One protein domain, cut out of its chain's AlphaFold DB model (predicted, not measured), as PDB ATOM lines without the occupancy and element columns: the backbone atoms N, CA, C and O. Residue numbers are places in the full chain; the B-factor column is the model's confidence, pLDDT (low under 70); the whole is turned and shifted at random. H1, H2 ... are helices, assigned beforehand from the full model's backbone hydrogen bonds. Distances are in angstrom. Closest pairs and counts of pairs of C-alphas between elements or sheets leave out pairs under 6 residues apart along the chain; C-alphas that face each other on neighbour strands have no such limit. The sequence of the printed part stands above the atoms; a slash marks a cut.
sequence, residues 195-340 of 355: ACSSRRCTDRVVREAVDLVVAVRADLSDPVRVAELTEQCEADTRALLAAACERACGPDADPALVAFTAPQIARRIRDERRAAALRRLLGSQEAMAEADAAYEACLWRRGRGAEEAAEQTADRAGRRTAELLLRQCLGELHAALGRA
ATOM      1  N   ALA A 195      52.519  18.819  44.839       92.38
ATOM      2  CA  ALA A 195      52.707  17.752  43.856       92.38
ATOM      3  C   ALA A 195      51.580  16.704  43.919       92.38
ATOM      4  O   ALA A 195      50.953  16.409  42.902       92.38
ATOM      5  N   CYS A 196      51.253  16.192  45.110       93.88
ATOM      6  CA  CYS A 196      50.166  15.225  45.296       93.88
ATOM      7  C   CYS A 196      48.789  15.836  45.011       93.88
ATOM      8  O   CYS A 196      47.939  15.181  44.410       93.88
ATOM      9  N   SER A 197      48.581  17.109  45.361       95.12
ATOM     10  CA  SER A 197      47.382  17.866  44.987       95.12
ATOM     11  C   SER A 197      47.227  17.948  43.463       95.12
ATOM     12  O   SER A 197      46.163  17.633  42.920       95.12
ATOM     13  N   SER A 198      48.310  18.274  42.752       94.88
ATOM     14  CA  SER A 198      48.313  18.344  41.286       94.88
ATOM     15  C   SER A 198      48.109  16.968  40.642       94.88
ATOM     16  O   SER A 198      47.314  16.843  39.708       94.88
ATOM     17  N   ARG A 199      48.719  15.908  41.189       93.81
ATOM     18  CA  ARG A 199      48.488  14.520  40.751       93.81
ATOM     19  C   ARG A 199      47.022  14.115  40.915       93.81
ATOM     20  O   ARG A 199      46.388  13.744  39.934       93.81
ATOM     21  N   ARG A 200      46.441  14.288  42.111       95.69
ATOM     22  CA  ARG A 200      45.019  13.991  42.374       95.69
ATOM     23  C   ARG A 200      44.086  14.790  41.465       95.69
ATOM     24  O   ARG A 200      43.074  14.261  41.002       95.69
ATOM     25  N   CYS A 201      44.407  16.060  41.202       97.12
ATOM     26  CA  CYS A 201      43.648  16.888  40.269       97.12
ATOM     27  C   CYS A 201      43.703  16.314  38.849       97.12
ATOM     28  O   CYS A 201      42.657  16.166  38.217       97.12
ATOM     29  N   THR A 202      44.896  15.944  38.384       97.56
ATOM     30  CA  THR A 202      45.112  15.311  37.077       97.56
ATOM     31  C   THR A 202      44.322  14.012  36.965       97.56
ATOM     32  O   THR A 202      43.523  13.876  36.044       97.56
ATOM     33  N   ASP A 203      44.442  13.109  37.940       97.12
ATOM     34  CA  ASP A 203      43.736  11.822  37.951       97.12
ATOM     35  C   ASP A 203      42.215  11.986  37.922       97.12
ATOM     36  O   ASP A 203      41.510  11.201  37.287       97.12
ATOM     37  N   ARG A 204      41.680  12.995  38.621       98.00
ATOM     38  CA  ARG A 204      40.246  13.304  38.582       98.00
ATOM     39  C   ARG A 204      39.821  13.775  37.193       98.00
ATOM     40  O   ARG A 204      38.822  13.296  36.674       98.00
ATOM     41  N   VAL A 205      40.577  14.689  36.589       98.19
ATOM     42  CA  VAL A 205      40.252  15.238  35.266       98.19
ATOM     43  C   VAL A 205      40.414  14.186  34.164       98.19
ATOM     44  O   VAL A 205      39.614  14.158  33.235       98.19
ATOM     45  N   VAL A 206      41.398  13.289  34.277       98.06
ATOM     46  CA  VAL A 206      41.546  12.134  33.378       98.06
ATOM     47  C   VAL A 206      40.320  11.231  33.470       98.06
ATOM     48  O   VAL A 206      39.757  10.896  32.433       98.06
ATOM     49  N   ARG A 207      39.847  10.908  34.682       97.62
ATOM     50  CA  ARG A 207      38.604  10.141  34.868       97.62
ATOM     51  C   ARG A 207      37.395  10.834  34.239       97.62
ATOM     52  O   ARG A 207      36.701  10.213  33.448       97.62
ATOM     53  N   GLU A 208      37.210  12.137  34.472       98.00
ATOM     54  CA  GLU A 208      36.154  12.921  33.803       98.00
ATOM     55  C   GLU A 208      36.253  12.832  32.267       98.00
ATOM     56  O   GLU A 208      35.249  12.706  31.570       98.00
ATOM     57  N   ALA A 209      37.469  12.901  31.720       98.31
ATOM     58  CA  ALA A 209      37.713  12.805  30.285       98.31
ATOM     59  C   ALA A 209      37.422  11.404  29.723       98.31
ATOM     60  O   ALA A 209      37.027  11.286  28.563       98.31
ATOM     61  N   VAL A 210      37.657  10.347  30.501       98.12
ATOM     62  CA  VAL A 210      37.330   8.963  30.136       98.12
ATOM     63  C   VAL A 210      35.819   8.764  30.153       98.12
ATOM     64  O   VAL A 210      35.270   8.351  29.132       98.12
ATOM     65  N   ASP A 211      35.144   9.168  31.230       97.62
ATOM     66  CA  ASP A 211      33.688   9.059  31.376       97.62
ATOM     67  C   ASP A 211      32.950   9.701  30.193       97.62
ATOM     68  O   ASP A 211      32.033   9.107  29.634       97.62
ATOM     69  N   LEU A 212      33.391  10.883  29.743       98.06
ATOM     70  CA  LEU A 212      32.814  11.573  28.581       98.06
ATOM     71  C   LEU A 212      32.878  10.752  27.286       98.06
ATOM     72  O   LEU A 212      31.993  10.873  26.442       98.06
ATOM     73  N   VAL A 213      33.933   9.957  27.100       97.50
ATOM     74  CA  VAL A 213      34.106   9.116  25.908       97.50
ATOM     75  C   VAL A 213      33.291   7.840  26.043       97.50
ATOM     76  O   VAL A 213      32.587   7.474  25.102       97.50
ATOM     77  N   VAL A 214      33.369   7.185  27.202       97.38
ATOM     78  CA  VAL A 214      32.664   5.928  27.471       97.38
ATOM     79  C   VAL A 214      31.154   6.146  27.411       97.38
ATOM     80  O   VAL A 214      30.474   5.402  26.711       97.38
ATOM     81  N   ALA A 215      30.637   7.217  28.021       96.69
ATOM     82  CA  ALA A 215      29.203   7.502  28.087       96.69
ATOM     83  C   ALA A 215      28.526   7.608  26.711       96.69
ATOM     84  O   ALA A 215      27.354   7.281  26.583       96.69
ATOM     85  N   VAL A 216      29.246   8.053  25.674       96.00
ATOM     86  CA  VAL A 216      28.677   8.242  24.324       96.00
ATOM     87  C   VAL A 216      29.074   7.151  23.321       96.00
ATOM     88  O   VAL A 216      28.681   7.219  22.150       96.00
ATOM     89  N   ARG A 217      29.904   6.181  23.732       93.75
ATOM     90  CA  ARG A 217      30.440   5.123  22.856       93.75
ATOM     91  C   ARG A 217      30.152   3.705  23.334       93.75
ATOM     92  O   ARG A 217      30.068   2.826  22.481       93.75
ATOM     93  N   ALA A 218      30.075   3.475  24.641       91.62
ATOM     94  CA  ALA A 218      29.789   2.155  25.184       91.62
ATOM     95  C   ALA A 218      28.307   1.807  25.042       91.62
ATOM     96  O   ALA A 218      27.441   2.680  25.113       91.62
ATOM     97  N   ASP A 219      28.032   0.513  24.916       90.69
ATOM     98  CA  ASP A 219      26.724  -0.031  25.254       90.69
ATOM     99  C   ASP A 219      26.625  -0.108  26.783       90.69
ATOM    100  O   ASP A 219      27.266  -0.944  27.417       90.69
ATOM    101  N   LEU A 220      25.854   0.801  27.385       90.38
ATOM    102  CA  LEU A 220      25.732   0.926  28.842       90.38
ATOM    103  C   LEU A 220      24.924  -0.213  29.487       90.38
ATOM    104  O   LEU A 220      24.846  -0.288  30.717       90.38
ATOM    105  N   SER A 221      24.326  -1.097  28.678       89.50
ATOM    106  CA  SER A 221      23.647  -2.302  29.158       89.50
ATOM    107  C   SER A 221      24.613  -3.456  29.458       89.50
ATOM    108  O   SER A 221      24.274  -4.326  30.261       89.50
ATOM    109  N   ASP A 222      25.827  -3.424  28.893       90.06
ATOM    110  CA  ASP A 222      26.863  -4.439  29.090       90.06
ATOM    111  C   ASP A 222      27.991  -3.921  30.012       90.06
ATOM    112  O   ASP A 222      28.891  -3.196  29.571       90.06
ATOM    113  N   PRO A 223      27.994  -4.299  31.306       87.06
ATOM    114  CA  PRO A 223      28.999  -3.827  32.256       87.06
ATOM    115  C   PRO A 223      30.418  -4.323  31.942       87.06
ATOM    116  O   PRO A 223      31.377  -3.645  32.312       87.06
ATOM    117  N   VAL A 224      30.578  -5.466  31.259       88.62
ATOM    118  CA  VAL A 224      31.903  -5.975  30.863       88.62
ATOM    119  C   VAL A 224      32.471  -5.083  29.770       88.62
ATOM    120  O   VAL A 224      33.597  -4.597  29.885       88.62
ATOM    121  N   ARG A 225      31.657  -4.768  28.756       89.25
ATOM    122  CA  ARG A 225      32.082  -3.893  27.662       89.25
ATOM    123  C   ARG A 225      32.366  -2.465  28.123       89.25
ATOM    124  O   ARG A 225      33.298  -1.833  27.622       89.25
ATOM    125  N   VAL A 226      31.601  -1.962  29.094       92.31
ATOM    126  CA  VAL A 226      31.863  -0.672  29.752       92.31
ATOM    127  C   VAL A 226      33.213  -0.682  30.470       92.31
ATOM    128  O   VAL A 226      33.979   0.271  30.315       92.31
ATOM    129  N   ALA A 227      33.530  -1.736  31.228       90.62
ATOM    130  CA  ALA A 227      34.802  -1.845  31.943       90.62
ATOM    131  C   ALA A 227      36.001  -1.890  30.980       90.62
ATOM    132  O   ALA A 227      36.924  -1.090  31.128       90.62
ATOM    133  N   GLU A 228      35.944  -2.736  29.944       92.38
ATOM    134  CA  GLU A 228      36.990  -2.833  28.914       92.38
ATOM    135  C   GLU A 228      37.229  -1.494  28.207       92.38
ATOM    136  O   GLU A 228      38.370  -1.057  28.038       92.38
ATOM    137  N   LEU A 229      36.151  -0.813  27.795       94.81
ATOM    138  CA  LEU A 229      36.281   0.476  27.122       94.81
ATOM    139  C   LEU A 229      36.823   1.550  28.071       94.81
ATOM    140  O   LEU A 229      37.578   2.414  27.627       94.81
ATOM    141  N   THR A 230      36.454   1.502  29.352       94.94
ATOM    142  CA  THR A 230      36.966   2.425  30.372       94.94
ATOM    143  C   THR A 230      38.470   2.256  30.538       94.94
ATOM    144  O   THR A 230      39.191   3.244  30.423       94.94
ATOM    145  N   GLU A 231      38.951   1.024  30.719       95.19
ATOM    146  CA  GLU A 231      40.380   0.726  30.876       95.19
ATOM    147  C   GLU A 231      41.187   1.153  29.643       95.19
ATOM    148  O   GLU A 231      42.169   1.894  29.764       95.19
ATOM    149  N   GLN A 232      40.725   0.781  28.443       96.62
ATOM    150  CA  GLN A 232      41.376   1.177  27.194       96.62
ATOM    151  C   GLN A 232      41.410   2.703  27.035       96.62
ATOM    152  O   GLN A 232      42.459   3.285  26.752       96.62
ATOM    153  N   CYS A 233      40.276   3.380  27.252       97.19
ATOM    154  CA  CYS A 233      40.215   4.835  27.152       97.19
ATOM    155  C   CYS A 233      41.119   5.501  28.189       97.19
ATOM    156  O   CYS A 233      41.720   6.533  27.892       97.19
ATOM    157  N   GLU A 234      41.218   4.965  29.401       97.50
ATOM    158  CA  GLU A 234      42.079   5.491  30.454       97.50
ATOM    159  C   GLU A 234      43.558   5.382  30.071       97.50
ATOM    160  O   GLU A 234      44.280   6.382  30.163       97.50
ATOM    161  N   ALA A 235      43.988   4.228  29.553       97.62
ATOM    162  CA  ALA A 235      45.335   4.025  29.025       97.62
ATOM    163  C   ALA A 235      45.656   5.014  27.889       97.62
ATOM    164  O   ALA A 235      46.654   5.737  27.966       97.62
ATOM    165  N   ASP A 236      44.764   5.144  26.902       97.69
ATOM    166  CA  ASP A 236      44.931   6.073  25.776       97.69
ATOM    167  C   ASP A 236      44.995   7.536  26.245       97.69
ATOM    168  O   ASP A 236      45.784   8.341  25.744       97.69
ATOM    169  N   THR A 237      44.173   7.904  27.236       97.38
ATOM    170  CA  THR A 237      44.167   9.260  27.812       97.38
ATOM    171  C   THR A 237      45.480   9.562  28.516       97.38
ATOM    172  O   THR A 237      46.019  10.657  28.355       97.38
ATOM    173  N   ARG A 238      46.000   8.606  29.294       97.75
ATOM    174  CA  ARG A 238      47.276   8.760  29.995       97.75
ATOM    175  C   ARG A 238      48.445   8.848  29.024       97.75
ATOM    176  O   ARG A 238      49.298   9.709  29.215       97.75
ATOM    177  N   ALA A 239      48.456   8.037  27.969       97.62
ATOM    178  CA  ALA A 239      49.474   8.110  26.924       97.62
ATOM    179  C   ALA A 239      49.448   9.470  26.205       97.62
ATOM    180  O   ALA A 239      50.487  10.114  26.045       97.62
ATOM    181  N   LEU A 240      48.255   9.958  25.841       97.31
ATOM    182  CA  LEU A 240      48.087  11.277  25.228       97.31
ATOM    183  C   LEU A 240      48.560  12.405  26.155       97.31
ATOM    184  O   LEU A 240      49.232  13.332  25.700       97.31
ATOM    185  N   LEU A 241      48.215  12.321  27.442       97.38
ATOM    186  CA  LEU A 241      48.640  13.276  28.460       97.38
ATOM    187  C   LEU A 241      50.164  13.279  28.613       97.38
ATOM    188  O   LEU A 241      50.754  14.351  28.560       97.38
ATOM    189  N   ALA A 242      50.793  12.109  28.752       95.31
ATOM    190  CA  ALA A 242      52.243  11.983  28.882       95.31
ATOM    191  C   ALA A 242      52.966  12.618  27.685       95.31
ATOM    192  O   ALA A 242      53.790  13.509  27.870       95.31
ATOM    193  N   ALA A 243      52.561  12.267  26.460       96.06
ATOM    194  CA  ALA A 243      53.147  12.831  25.246       96.06
ATOM    195  C   ALA A 243      52.920  14.352  25.125       96.06
ATOM    196  O   ALA A 243      53.753  15.076  24.585       96.06
ATOM    197  N   ALA A 244      51.777  14.863  25.592       95.81
ATOM    198  CA  ALA A 244      51.496  16.297  25.591       95.81
ATOM    199  C   ALA A 244      52.302  17.056  26.656       95.81
ATOM    200  O   ALA A 244      52.775  18.154  26.371       95.81
ATOM    201  N   CYS A 245      52.486  16.473  27.843       95.31
ATOM    202  CA  CYS A 245      53.365  17.009  28.878       95.31
ATOM    203  C   CYS A 245      54.819  17.051  28.401       95.31
ATOM    204  O   CYS A 245      55.460  18.086  28.543       95.31
ATOM    205  N   GLU A 246      55.309  15.983  27.770       95.25
ATOM    206  CA  GLU A 246      56.664  15.926  27.206       95.25
ATOM    207  C   GLU A 246      56.886  17.026  26.157       95.25
ATOM    208  O   GLU A 246      57.873  17.752  26.213       95.25
ATOM    209  N   ARG A 247      55.926  17.244  25.247       95.62
ATOM    210  CA  ARG A 247      56.007  18.345  24.267       95.62
ATOM    211  C   ARG A 247      55.989  19.735  24.904       95.62
ATOM    212  O   ARG A 247      56.579  20.654  24.348       95.62
ATOM    213  N   ALA A 248      55.256  19.910  26.001       93.94
ATOM    214  CA  ALA A 248      55.092  21.209  26.648       93.94
ATOM    215  C   ALA A 248      56.278  21.570  27.553       93.94
ATOM    216  O   ALA A 248      56.669  22.734  27.605       93.94
ATOM    217  N   CYS A 249      56.832  20.587  28.262       93.88
ATOM    218  CA  CYS A 249      57.878  20.800  29.258       93.88
ATOM    219  C   CYS A 249      59.284  20.433  28.750       93.88
ATOM    220  O   CYS A 249      60.266  20.925  29.299       93.88
ATOM    221  N   GLY A 250      59.386  19.602  27.709       91.56
ATOM    222  CA  GLY A 250      60.625  18.967  27.253       91.56
ATOM    223  C   GLY A 250      60.818  17.556  27.838       91.56
ATOM    224  O   GLY A 250      60.190  17.223  28.846       91.56
ATOM    225  N   PRO A 251      61.679  16.719  27.223       85.88
ATOM    226  CA  PRO A 251      61.907  15.331  27.647       85.88
ATOM    227  C   PRO A 251      62.610  15.209  29.008       85.88
ATOM    228  O   PRO A 251      62.329  14.276  29.751       85.88
ATOM    229  N   ASP A 252      63.448  16.187  29.368       89.06
ATOM    230  CA  ASP A 252      64.226  16.211  30.619       89.06
ATOM    231  C   ASP A 252      63.676  17.234  31.630       89.06
ATOM    232  O   ASP A 252      64.413  17.837  32.413       89.06
ATOM    233  N   ALA A 253      62.372  17.507  31.569       88.81
ATOM    234  CA  ALA A 253      61.741  18.497  32.427       88.81
ATOM    235  C   ALA A 253      61.753  18.085  33.905       88.81
ATOM    236  O   ALA A 253      61.521  16.926  34.246       88.81
ATOM    237  N   ASP A 254      61.915  19.074  34.788       90.81
ATOM    238  CA  ASP A 254      61.748  18.898  36.231       90.81
ATOM    239  C   ASP A 254      60.381  18.237  36.538       90.81
ATOM    240  O   ASP A 254      59.336  18.768  36.127       90.81
ATOM    241  N   PRO A 255      60.346  17.112  37.281       87.75
ATOM    242  CA  PRO A 255      59.108  16.465  37.709       87.75
ATOM    243  C   PRO A 255      58.105  17.414  38.379       87.75
ATOM    244  O   PRO A 255      56.893  17.232  38.228       87.75
ATOM    245  N   ALA A 256      58.569  18.455  39.081       87.50
ATOM    246  CA  ALA A 256      57.696  19.462  39.682       87.50
ATOM    247  C   ALA A 256      56.968  20.308  38.622       87.50
ATOM    248  O   ALA A 256      55.764  20.565  38.747       87.50
ATOM    249  N   LEU A 257      57.664  20.691  37.548       90.62
ATOM    250  CA  LEU A 257      57.084  21.416  36.418       90.62
ATOM    251  C   LEU A 257      56.068  20.547  35.667       90.62
ATOM    252  O   LEU A 257      54.978  21.019  35.328       90.62
ATOM    253  N   VAL A 258      56.384  19.268  35.448       92.88
ATOM    254  CA  VAL A 258      55.453  18.306  34.834       92.88
ATOM    255  C   VAL A 258      54.205  18.134  35.701       92.88
ATOM    256  O   VAL A 258      53.089  18.238  35.187       92.88
ATOM    257  N   ALA A 259      54.365  17.949  37.015       90.69
ATOM    258  CA  ALA A 259      53.248  17.804  37.946       90.69
ATOM    259  C   ALA A 259      52.330  19.036  37.952       90.69
ATOM    260  O   ALA A 259      51.112  18.882  38.015       90.69
ATOM    261  N   PHE A 260      52.886  20.245  37.843       92.12
ATOM    262  CA  PHE A 260      52.107  21.483  37.758       92.12
ATOM    263  C   PHE A 260      51.388  21.656  36.406       92.12
ATOM    264  O   PHE A 260      50.272  22.179  36.354       92.12
ATOM    265  N   THR A 261      52.002  21.199  35.313       94.75
ATOM    266  CA  THR A 261      51.487  21.370  33.943       94.75
ATOM    267  C   THR A 261      50.422  20.329  33.584       94.75
ATOM    268  O   THR A 261      49.432  20.645  32.914       94.75
ATOM    269  N   ALA A 262      50.565  19.096  34.078       96.25
ATOM    270  CA  ALA A 262      49.675  17.979  33.766       96.25
ATOM    271  C   ALA A 262      48.173  18.262  34.013       96.25
ATOM    272  O   ALA A 262      47.374  17.955  33.123       96.25
ATOM    273  N   PRO A 263      47.738  18.921  35.111       97.31
ATOM    274  CA  PRO A 263      46.333  19.274  35.306       97.31
ATOM    275  C   PRO A 263      45.768  20.189  34.215       97.31
ATOM    276  O   PRO A 263      44.590  20.081  33.870       97.31
ATOM    277  N   GLN A 264      46.573  21.112  33.682       97.62
ATOM    278  CA  GLN A 264      46.128  22.050  32.649       97.62
ATOM    279  C   GLN A 264      45.923  21.327  31.316       97.62
ATOM    280  O   GLN A 264      44.886  21.488  30.669       97.62
ATOM    281  N   ILE A 265      46.871  20.464  30.952       98.06
ATOM    282  CA  ILE A 265      46.789  19.639  29.743       98.06
ATOM    283  C   ILE A 265      45.630  18.639  29.853       98.06
ATOM    284  O   ILE A 265      44.843  18.513  28.916       98.06
ATOM    285  N   ALA A 266      45.452  17.994  31.008       98.31
ATOM    286  CA  ALA A 266      44.327  17.093  31.243       98.31
ATOM    287  C   ALA A 266      42.973  17.808  31.073       98.31
ATOM    288  O   ALA A 266      42.062  17.250  30.461       98.31
ATOM    289  N   ARG A 267      42.837  19.060  31.545       98.56
ATOM    290  CA  ARG A 267      41.609  19.859  31.351       98.56
ATOM    291  C   ARG A 267      41.346  20.131  29.879       98.56
ATOM    292  O   ARG A 267      40.216  19.957  29.439       98.56
ATOM    293  N   ARG A 268      42.382  20.471  29.110       98.44
ATOM    294  CA  ARG A 268      42.260  20.643  27.658       98.44
ATOM    295  C   ARG A 268      41.776  19.361  26.976       98.44
ATOM    296  O   ARG A 268      40.819  19.418  26.212       98.44
ATOM    297  N   ILE A 269      42.374  18.209  27.296       98.19
ATOM    298  CA  ILE A 269      41.950  16.903  26.759       98.19
ATOM    299  C   ILE A 269      40.482  16.622  27.111       98.19
ATOM    300  O   ILE A 269      39.699  16.210  26.252       98.19
ATOM    301  N   ARG A 270      40.084  16.865  28.367       98.38
ATOM    302  CA  ARG A 270      38.693  16.720  28.813       98.38
ATOM    303  C   ARG A 270      37.752  17.627  28.018       98.38
ATOM    304  O   ARG A 270      36.699  17.166  27.586       98.38
ATOM    305  N   ASP A 271      38.110  18.890  27.820       98.38
ATOM    306  CA  ASP A 271      37.265  19.868  27.131       98.38
ATOM    307  C   ASP A 271      37.116  19.528  25.639       98.38
ATOM    308  O   ASP A 271      36.008  19.573  25.098       98.38
ATOM    309  N   GLU A 272      38.192  19.076  24.989       98.31
ATOM    310  CA  GLU A 272      38.164  18.565  23.614       98.31
ATOM    311  C   GLU A 272      37.262  17.326  23.490       98.31
ATOM    312  O   GLU A 272      36.448  17.231  22.564       98.31
ATOM    313  N   ARG A 273      37.337  16.400  24.453       98.00
ATOM    314  CA  ARG A 273      36.465  15.216  24.508       98.00
ATOM    315  C   ARG A 273      35.015  15.564  24.798       98.00
ATOM    316  O   ARG A 273      34.132  14.991  24.168       98.00
ATOM    317  N   ARG A 274      34.753  16.538  25.672       98.31
ATOM    318  CA  ARG A 274      33.401  17.060  25.915       98.31
ATOM    319  C   ARG A 274      32.819  17.643  24.634       98.31
ATOM    320  O   ARG A 274      31.687  17.329  24.282       98.31
ATOM    321  N   ALA A 275      33.595  18.449  23.911       98.12
ATOM    322  CA  ALA A 275      33.170  19.005  22.633       98.12
ATOM    323  C   ALA A 275      32.910  17.902  21.592       98.12
ATOM    324  O   ALA A 275      31.936  17.982  20.848       98.12
ATOM    325  N   ALA A 276      33.737  16.853  21.553       97.88
ATOM    326  CA  ALA A 276      33.523  15.705  20.674       97.88
ATOM    327  C   ALA A 276      32.260  14.903  21.038       97.88
ATOM    328  O   ALA A 276      31.499  14.536  20.144       97.88
ATOM    329  N   ALA A 277      32.010  14.678  22.330       97.75
ATOM    330  CA  ALA A 277      30.807  14.017  22.827       97.75
ATOM    331  C   ALA A 277      29.545  14.813  22.466       97.75
ATOM    332  O   ALA A 277      28.609  14.254  21.902       97.75
ATOM    333  N   LEU A 278      29.552  16.132  22.688       98.06
ATOM    334  CA  LEU A 278      28.445  17.010  22.303       98.06
ATOM    335  C   LEU A 278      28.218  17.023  20.788       98.06
ATOM    336  O   LEU A 278      27.076  16.933  20.360       98.06
ATOM    337  N   ARG A 279      29.275  17.075  19.964       97.69
ATOM    338  CA  ARG A 279      29.137  16.975  18.497       97.69
ATOM    339  C   ARG A 279      28.501  15.658  18.059       97.69
ATOM    340  O   ARG A 279      27.704  15.660  17.131       97.69
ATOM    341  N   ARG A 280      28.840  14.547  18.717       96.75
ATOM    342  CA  ARG A 280      28.232  13.240  18.439       96.75
ATOM    343  C   ARG A 280      26.749  13.227  18.812       96.75
ATOM    344  O   ARG A 280      25.942  12.776  18.012       96.75
ATOM    345  N   LEU A 281      26.405  13.744  19.990       97.56
ATOM    346  CA  LEU A 281      25.022  13.794  20.479       97.56
ATOM    347  C   LEU A 281      24.150  14.798  19.719       97.56
ATOM    348  O   LEU A 281      22.961  14.570  19.578       97.56
ATOM    349  N   LEU A 282      24.730  15.870  19.175       96.88
ATOM    350  CA  LEU A 282      24.026  16.790  18.276       96.88
ATOM    351  C   LEU A 282      23.501  16.098  17.011       96.88
ATOM    352  O   LEU A 282      22.496  16.533  16.464       96.88
ATOM    353  N   GLY A 283      24.169  15.035  16.558       94.38
ATOM    354  CA  GLY A 283      23.715  14.205  15.442       94.38
ATOM    355  C   GLY A 283      22.806  13.045  15.854       94.38
ATOM    356  O   GLY A 283      22.560  12.170  15.028       94.38
ATOM    357  N   SER A 284      22.362  12.976  17.116       96.56
ATOM    358  CA  SER A 284      21.387  11.967  17.538       96.56
ATOM    359  C   SER A 284      19.993  12.323  17.025       96.56
ATOM    360  O   SER A 284      19.676  13.491  16.789       96.56
ATOM    361  N   GLN A 285      19.144  11.308  16.880       96.75
ATOM    362  CA  GLN A 285      17.781  11.489  16.390       96.75
ATOM    363  C   GLN A 285      16.976  12.433  17.293       96.75
ATOM    364  O   GLN A 285      16.218  13.261  16.798       96.75
ATOM    365  N   GLU A 286      17.161  12.345  18.607       96.31
ATOM    366  CA  GLU A 286      16.471  13.170  19.598       96.31
ATOM    367  C   GLU A 286      16.902  14.639  19.517       96.31
ATOM    368  O   GLU A 286      16.061  15.536  19.585       96.31
ATOM    369  N   ALA A 287      18.203  14.903  19.349       96.06
ATOM    370  CA  ALA A 287      18.712  16.265  19.209       96.06
ATOM    371  C   ALA A 287      18.282  16.906  17.882       96.06
ATOM    372  O   ALA A 287      17.912  18.082  17.875       96.06
ATOM    373  N   MET A 288      18.288  16.135  16.790       97.50
ATOM    374  CA  MET A 288      17.801  16.580  15.483       97.50
ATOM    375  C   MET A 288      16.295  16.858  15.509       97.50
ATOM    376  O   MET A 288      15.877  17.933  15.100       97.50
ATOM    377  N   ALA A 289      15.488  15.954  16.075       97.50
ATOM    378  CA  ALA A 289      14.038  16.129  16.153       97.50
ATOM    379  C   ALA A 289      13.638  17.374  16.964       97.50
ATOM    380  O   ALA A 289      12.737  18.109  16.564       97.50
ATOM    381  N   GLU A 290      14.318  17.647  18.083       97.62
ATOM    382  CA  GLU A 290      14.074  18.866  18.864       97.62
ATOM    383  C   GLU A 290      14.529  20.129  18.110       97.62
ATOM    384  O   GLU A 290      13.863  21.164  18.183       97.62
ATOM    385  N   ALA A 291      15.645  20.065  17.375       96.75
ATOM    386  CA  ALA A 291      16.106  21.173  16.541       96.75
ATOM    387  C   ALA A 291      15.107  21.484  15.413       96.75
ATOM    388  O   ALA A 291      14.739  22.648  15.244       96.75
ATOM    389  N   ASP A 292      14.609  20.460  14.718       97.62
ATOM    390  CA  ASP A 292      13.608  20.576  13.653       97.62
ATOM    391  C   ASP A 292      12.280  21.127  14.197       97.62
ATOM    392  O   ASP A 292      11.729  22.091  13.661       97.62
ATOM    393  N   ALA A 293      11.800  20.608  15.332       97.31
ATOM    394  CA  ALA A 293      10.590  21.111  15.982       97.31
ATOM    395  C   ALA A 293      10.727  22.589  16.392       97.31
ATOM    396  O   ALA A 293       9.799  23.389  16.223       97.31
ATOM    397  N   ALA A 294      11.893  22.984  16.914       96.88
ATOM    398  CA  ALA A 294      12.177  24.367  17.279       96.88
ATOM    399  C   ALA A 294      12.292  25.290  16.053       96.88
ATOM    400  O   ALA A 294      11.829  26.436  16.112       96.88
ATOM    401  N   TYR A 295      12.869  24.793  14.954       96.44
ATOM    402  CA  TYR A 295      12.942  25.479  13.667       96.44
ATOM    403  C   TYR A 295      11.538  25.778  13.129       96.44
ATOM    404  O   TYR A 295      11.178  26.944  12.932       96.44
ATOM    405  N   GLU A 296      10.709  24.742  12.987       96.25
ATOM    406  CA  GLU A 296       9.334  24.865  12.507       96.25
ATOM    407  C   GLU A 296       8.531  25.813  13.399       96.25
ATOM    408  O   GLU A 296       7.923  26.769  12.914       96.25
ATOM    409  N   ALA A 297       8.574  25.625  14.721       96.12
ATOM    410  CA  ALA A 297       7.832  26.462  15.662       96.12
ATOM    411  C   ALA A 297       8.259  27.943  15.643       96.12
ATOM    412  O   ALA A 297       7.476  28.809  16.059       96.12
ATOM    413  N   CYS A 298       9.485  28.252  15.210       95.62
ATOM    414  CA  CYS A 298       9.946  29.622  14.993       95.62
ATOM    415  C   CYS A 298       9.342  30.206  13.709       95.62
ATOM    416  O   CYS A 298       8.766  31.298  13.756       95.62
ATOM    417  N   LEU A 299       9.397  29.460  12.599       94.25
ATOM    418  CA  LEU A 299       8.810  29.869  11.318       94.25
ATOM    419  C   LEU A 299       7.300  30.089  11.424       94.25
ATOM    420  O   LEU A 299       6.800  31.125  10.984       94.25
ATOM    421  N   TRP A 300       6.581  29.182  12.092       92.94
ATOM    422  CA  TRP A 300       5.143  29.318  12.339       92.94
ATOM    423  C   TRP A 300       4.793  30.608  13.092       92.94
ATOM    424  O   TRP A 300       3.765  31.224  12.819       92.94
ATOM    425  N   ARG A 301       5.643  31.039  14.034       92.75
ATOM    426  CA  ARG A 301       5.400  32.233  14.859       92.75
ATOM    427  C   ARG A 301       5.823  33.541  14.200       92.75
ATOM    428  O   ARG A 301       5.209  34.566  14.476       92.75
ATOM    429  N   ARG A 302       6.894  33.533  13.405       91.00
ATOM    430  CA  ARG A 302       7.513  34.756  12.861       91.00
ATOM    431  C   ARG A 302       7.194  35.010  11.388       91.00
ATOM    432  O   ARG A 302       7.317  36.149  10.948       91.00
ATOM    433  N   GLY A 303       6.731  34.001  10.653       87.75
ATOM    434  CA  GLY A 303       6.386  34.121   9.238       87.75
ATOM    435  C   GLY A 303       7.605  34.137   8.307       87.75
ATOM    436  O   GLY A 303       8.694  33.699   8.673       87.75
ATOM    437  N   ARG A 304       7.401  34.615   7.072       81.62
ATOM    438  CA  ARG A 304       8.425  34.649   6.007       81.62
ATOM    439  C   ARG A 304       9.558  35.631   6.331       81.62
ATOM    440  O   ARG A 304       9.273  36.725   6.811       81.62
ATOM    441  N   GLY A 305      10.806  35.277   6.005       85.62
ATOM    442  CA  GLY A 305      11.986  36.118   6.265       85.62
ATOM    443  C   GLY A 305      12.635  35.892   7.638       85.62
ATOM    444  O   GLY A 305      13.477  36.686   8.058       85.62
ATOM    445  N   ALA A 306      12.212  34.856   8.370       91.56
ATOM    446  CA  ALA A 306      12.723  34.500   9.692       91.56
ATOM    447  C   ALA A 306      13.658  33.276   9.675       91.56
ATOM    448  O   ALA A 306      13.905  32.697  10.731       91.56
ATOM    449  N   GLU A 307      14.167  32.880   8.507       93.81
ATOM    450  CA  GLU A 307      14.949  31.655   8.300       93.81
ATOM    451  C   GLU A 307      16.218  31.645   9.168       93.81
ATOM    452  O   GLU A 307      16.414  30.720   9.952       93.81
ATOM    453  N   GLU A 308      17.004  32.726   9.167       94.50
ATOM    454  CA  GLU A 308      18.211  32.841  10.006       94.50
ATOM    455  C   GLU A 308      17.882  32.769  11.512       94.50
ATOM    456  O   GLU A 308      18.589  32.152  12.311       94.50
ATOM    457  N   ALA A 309      16.765  33.373  11.928       93.56
ATOM    458  CA  ALA A 309      16.319  33.306  13.317       93.56
ATOM    459  C   ALA A 309      15.814  31.902  13.697       93.56
ATOM    460  O   ALA A 309      15.945  31.495  14.856       93.56
ATOM    461  N   ALA A 310      15.225  31.171  12.749       94.75
ATOM    462  CA  ALA A 310      14.809  29.787  12.921       94.75
ATOM    463  C   ALA A 310      16.028  28.859  13.026       94.75
ATOM    464  O   ALA A 310      16.080  28.079  13.974       94.75
ATOM    465  N   GLU A 311      17.047  29.021  12.175       96.75
ATOM    466  CA  GLU A 311      18.322  28.287  12.253       96.75
ATOM    467  C   GLU A 311      19.012  28.493  13.606       96.75
ATOM    468  O   GLU A 311      19.323  27.533  14.307       96.75
ATOM    469  N   GLN A 312      19.155  29.743  14.063       96.94
ATOM    470  CA  GLN A 312      19.737  30.025  15.383       96.94
ATOM    471  C   GLN A 312      18.927  29.414  16.537       96.94
ATOM    472  O   GLN A 312      19.482  29.074  17.587       96.94
ATOM    473  N   THR A 313      17.603  29.321  16.387       96.81
ATOM    474  CA  THR A 313      16.725  28.719  17.401       96.81
ATOM    475  C   THR A 313      16.885  27.202  17.421       96.81
ATOM    476  O   THR A 313      17.022  26.637  18.508       96.81
ATOM    477  N   ALA A 314      16.941  26.573  16.247       96.94
ATOM    478  CA  ALA A 314      17.200  25.151  16.064       96.94
ATOM    479  C   ALA A 314      18.563  24.753  16.644       96.94
ATOM    480  O   ALA A 314      18.637  23.865  17.490       96.94
ATOM    481  N   ASP A 315      19.620  25.503  16.318       97.50
ATOM    482  CA  ASP A 315      20.973  25.299  16.842       97.50
ATOM    483  C   ASP A 315      21.017  25.345  18.373       97.50
ATOM    484  O   ASP A 315      21.651  24.512  19.029       97.50
ATOM    485  N   ARG A 316      20.343  26.331  18.979       97.69
ATOM    486  CA  ARG A 316      20.266  26.444  20.444       97.69
ATOM    487  C   ARG A 316      19.475  25.293  21.051       97.69
ATOM    488  O   ARG A 316      19.868  24.801  22.108       97.69
ATOM    489  N   ALA A 317      18.373  24.887  20.424       97.50
ATOM    490  CA  ALA A 317      17.557  23.772  20.886       97.50
ATOM    491  C   ALA A 317      18.352  22.460  20.834       97.50
ATOM    492  O   ALA A 317      18.545  21.843  21.881       97.50
ATOM    493  N   GLY A 318      18.951  22.137  19.685       97.31
ATOM    494  CA  GLY A 318      19.808  20.967  19.509       97.31
ATOM    495  C   GLY A 318      20.967  20.925  20.509       97.31
ATOM    496  O   GLY A 318      21.183  19.903  21.157       97.31
ATOM    497  N   ARG A 319      21.676  22.047  20.731       97.44
ATOM    498  CA  ARG A 319      22.766  22.115  21.732       97.44
ATOM    499  C   ARG A 319      22.285  21.829  23.151       97.44
ATOM    500  O   ARG A 319      22.946  21.080  23.865       97.44
ATOM    501  N   ARG A 320      21.141  22.387  23.565       97.94
ATOM    502  CA  ARG A 320      20.569  22.108  24.895       97.94
ATOM    503  C   ARG A 320      20.178  20.640  25.040       97.94
ATOM    504  O   ARG A 320      20.431  20.058  26.093       97.94
ATOM    505  N   THR A 321      19.609  20.043  23.998       98.25
ATOM    506  CA  THR A 321      19.237  18.623  23.998       98.25
ATOM    507  C   THR A 321      20.467  17.733  24.072       98.25
ATOM    508  O   THR A 321      20.523  16.855  24.927       98.25
ATOM    509  N   ALA A 322      21.508  18.013  23.286       98.12
ATOM    510  CA  ALA A 322      22.773  17.288  23.363       98.12
ATOM    511  C   ALA A 322      23.423  17.384  24.758       98.12
ATOM    512  O   ALA A 322      23.961  16.400  25.261       98.12
ATOM    513  N   GLU A 323      23.349  18.543  25.424       98.06
ATOM    514  CA  GLU A 323      23.808  18.683  26.813       98.06
ATOM    515  C   GLU A 323      22.979  17.859  27.806       98.06
ATOM    516  O   GLU A 323      23.545  17.293  28.744       98.06
ATOM    517  N   LEU A 324      21.656  17.802  27.626       98.19
ATOM    518  CA  LEU A 324      20.767  16.993  28.457       98.19
ATOM    519  C   LEU A 324      21.072  15.501  28.290       98.19
ATOM    520  O   LEU A 324      21.286  14.816  29.290       98.19
ATOM    521  N   LEU A 325      21.172  15.032  27.044       98.00
ATOM    522  CA  LEU A 325      21.530  13.655  26.712       98.00
ATOM    523  C   LEU A 325      22.897  13.286  27.291       98.00
ATOM    524  O   LEU A 325      23.037  12.238  27.907       98.00
ATOM    525  N   LEU A 326      23.891  14.178  27.200       98.06
ATOM    526  CA  LEU A 326      25.209  13.924  27.787       98.06
ATOM    527  C   LEU A 326      25.130  13.709  29.304       98.06
ATOM    528  O   LEU A 326      25.783  12.812  29.833       98.06
ATOM    529  N   ARG A 327      24.338  14.523  30.017       98.00
ATOM    530  CA  ARG A 327      24.127  14.344  31.464       98.00
ATOM    531  C   ARG A 327      23.434  13.018  31.766       98.00
ATOM    532  O   ARG A 327      23.811  12.365  32.736       98.00
ATOM    533  N   GLN A 328      22.459  12.627  30.948       97.50
ATOM    534  CA  GLN A 328      21.760  11.354  31.092       97.50
ATOM    535  C   GLN A 328      22.712  10.170  30.887       97.50
ATOM    536  O   GLN A 328      22.827   9.339  31.785       97.50
ATOM    537  N   CYS A 329      23.461  10.138  29.782       96.75
ATOM    538  CA  CYS A 329      24.423   9.072  29.498       96.75
ATOM    539  C   CYS A 329      25.493   8.946  30.596       96.75
ATOM    540  O   CYS A 329      25.865   7.839  30.972       96.75
ATOM    541  N   LEU A 330      25.977  10.066  31.148       97.00
ATOM    542  CA  LEU A 330      26.910  10.043  32.283       97.00
ATOM    543  C   LEU A 330      26.270   9.435  33.539       97.00
ATOM    544  O   LEU A 330      26.906   8.635  34.222       97.00
ATOM    545  N   GLY A 331      25.010   9.772  33.828       95.56
ATOM    546  CA  GLY A 331      24.266   9.168  34.935       95.56
ATOM    547  C   GLY A 331      24.055   7.662  34.754       95.56
ATOM    548  O   GLY A 331      24.248   6.894  35.696       95.56
ATOM    549  N   GLU A 332      23.716   7.226  33.540       94.56
ATOM    550  CA  GLU A 332      23.566   5.810  33.185       94.56
ATOM    551  C   GLU A 332      24.893   5.049  33.301       94.56
ATOM    552  O   GLU A 332      24.920   3.961  33.880       94.56
ATOM    553  N   LEU A 333      26.000   5.645  32.840       95.12
ATOM    554  CA  LEU A 333      27.350   5.100  32.991       95.12
ATOM    555  C   LEU A 333      27.718   4.914  34.465       95.12
ATOM    556  O   LEU A 333      28.153   3.835  34.862       95.12
ATOM    557  N   HIS A 334      27.524   5.936  35.302       92.81
ATOM    558  CA  HIS A 334      27.826   5.839  36.734       92.81
ATOM    559  C   HIS A 334      26.963   4.782  37.427       92.81
ATOM    560  O   HIS A 334      27.457   4.050  38.285       92.81
ATOM    561  N   ALA A 335      25.703   4.635  37.014       90.12
ATOM    562  CA  ALA A 335      24.842   3.568  37.502       90.12
ATOM    563  C   ALA A 335      25.314   2.175  37.038       90.12
ATOM    564  O   ALA A 335      25.245   1.226  37.816       90.12
ATOM    565  N   ALA A 336      25.811   2.037  35.804       87.19
ATOM    566  CA  ALA A 336      26.370   0.787  35.287       87.19
ATOM    567  C   ALA A 336      27.661   0.389  36.020       87.19
ATOM    568  O   ALA A 336      27.785  -0.753  36.458       87.19
ATOM    569  N   LEU A 337      28.570   1.342  36.250       85.06
ATOM    570  CA  LEU A 337      29.793   1.127  37.032       85.06
ATOM    571  C   LEU A 337      29.491   0.746  38.489       85.06
ATOM    572  O   LEU A 337      30.170  -0.108  39.049       85.06
ATOM    573  N   GLY A 338      28.443   1.317  39.093       82.50
ATOM    574  CA  GLY A 338      27.992   0.940  40.438       82.50
ATOM    575  C   GLY A 338      27.354  -0.454  40.534       82.50
ATOM    576  O   GLY A 338      27.277  -1.009  41.628       82.50
ATOM    577  N   ARG A 339      26.900  -1.025  39.409       74.00
ATOM    578  CA  ARG A 339      26.339  -2.387  39.318       74.00
ATOM    579  C   ARG A 339      27.379  -3.453  38.967       74.00
ATOM    580  O   ARG A 339      27.063  -4.638  39.060       74.00
ATOM    581  N   ALA A 340      28.578  -3.061  38.536       63.09
ATOM    582  CA  ALA A 340      29.619  -4.007  38.164       63.09
ATOM    583  C   ALA A 340      30.018  -4.867  39.384       63.09
ATOM    584  O   ALA A 340      30.257  -4.318  40.465       63.09
TER     585      ALA A 340
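AT A GLANCE: This is residues 195 to 340 of the 355 residues of an uncharacterized protein of Streptomyces sp. 75 (UniProt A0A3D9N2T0). H2, H3 and the second half of H5 form the three sides of a triangle, touching one another near its corners; H1 runs side by side with H3, crosses H2 with residues 206 to 214 and reaches H5 with residues 211 to 216, while at one end of the long axis H4 and residues 307 to 322 of H5 make a helical hairpin. The 146 printed residues hold five named helices, H1 to H5; the class is all helix, loose, radius of gyration of the C-alphas 19.6 A, spans 64 by 36 by 21 A.

HOW THE PARTS SIT: H1, residues 195 to 217, touches H3, residues 255 to 282, at a shallow tilt of 17 degrees, C-alphas 209 and 270 closest at 4.3 A. H5, residues 307 to 339, the hub, touches H4, residues 285 to 302, C-alphas 291 and 314 closest at 4.2 A. Every O i to N i+4 pair is within hydrogen-bond range in H5 and in H2, residues 223 to 249; H1 has 17 of 19, H3 22 of 24, H4 13 of 14.

IN THESE COORDINATES: H1 begins at C-alpha 195 (52.707, 17.752, 43.856); H5, 47.4 A long, ends at C-alpha 339 (26.339, -2.387, 39.318). H3, 40.1 A, has a kink of 31 degrees near residue 262.

THE WHOLE: The printed part has no cut; its links are tight. Residue 340 alone has pLDDT under 70.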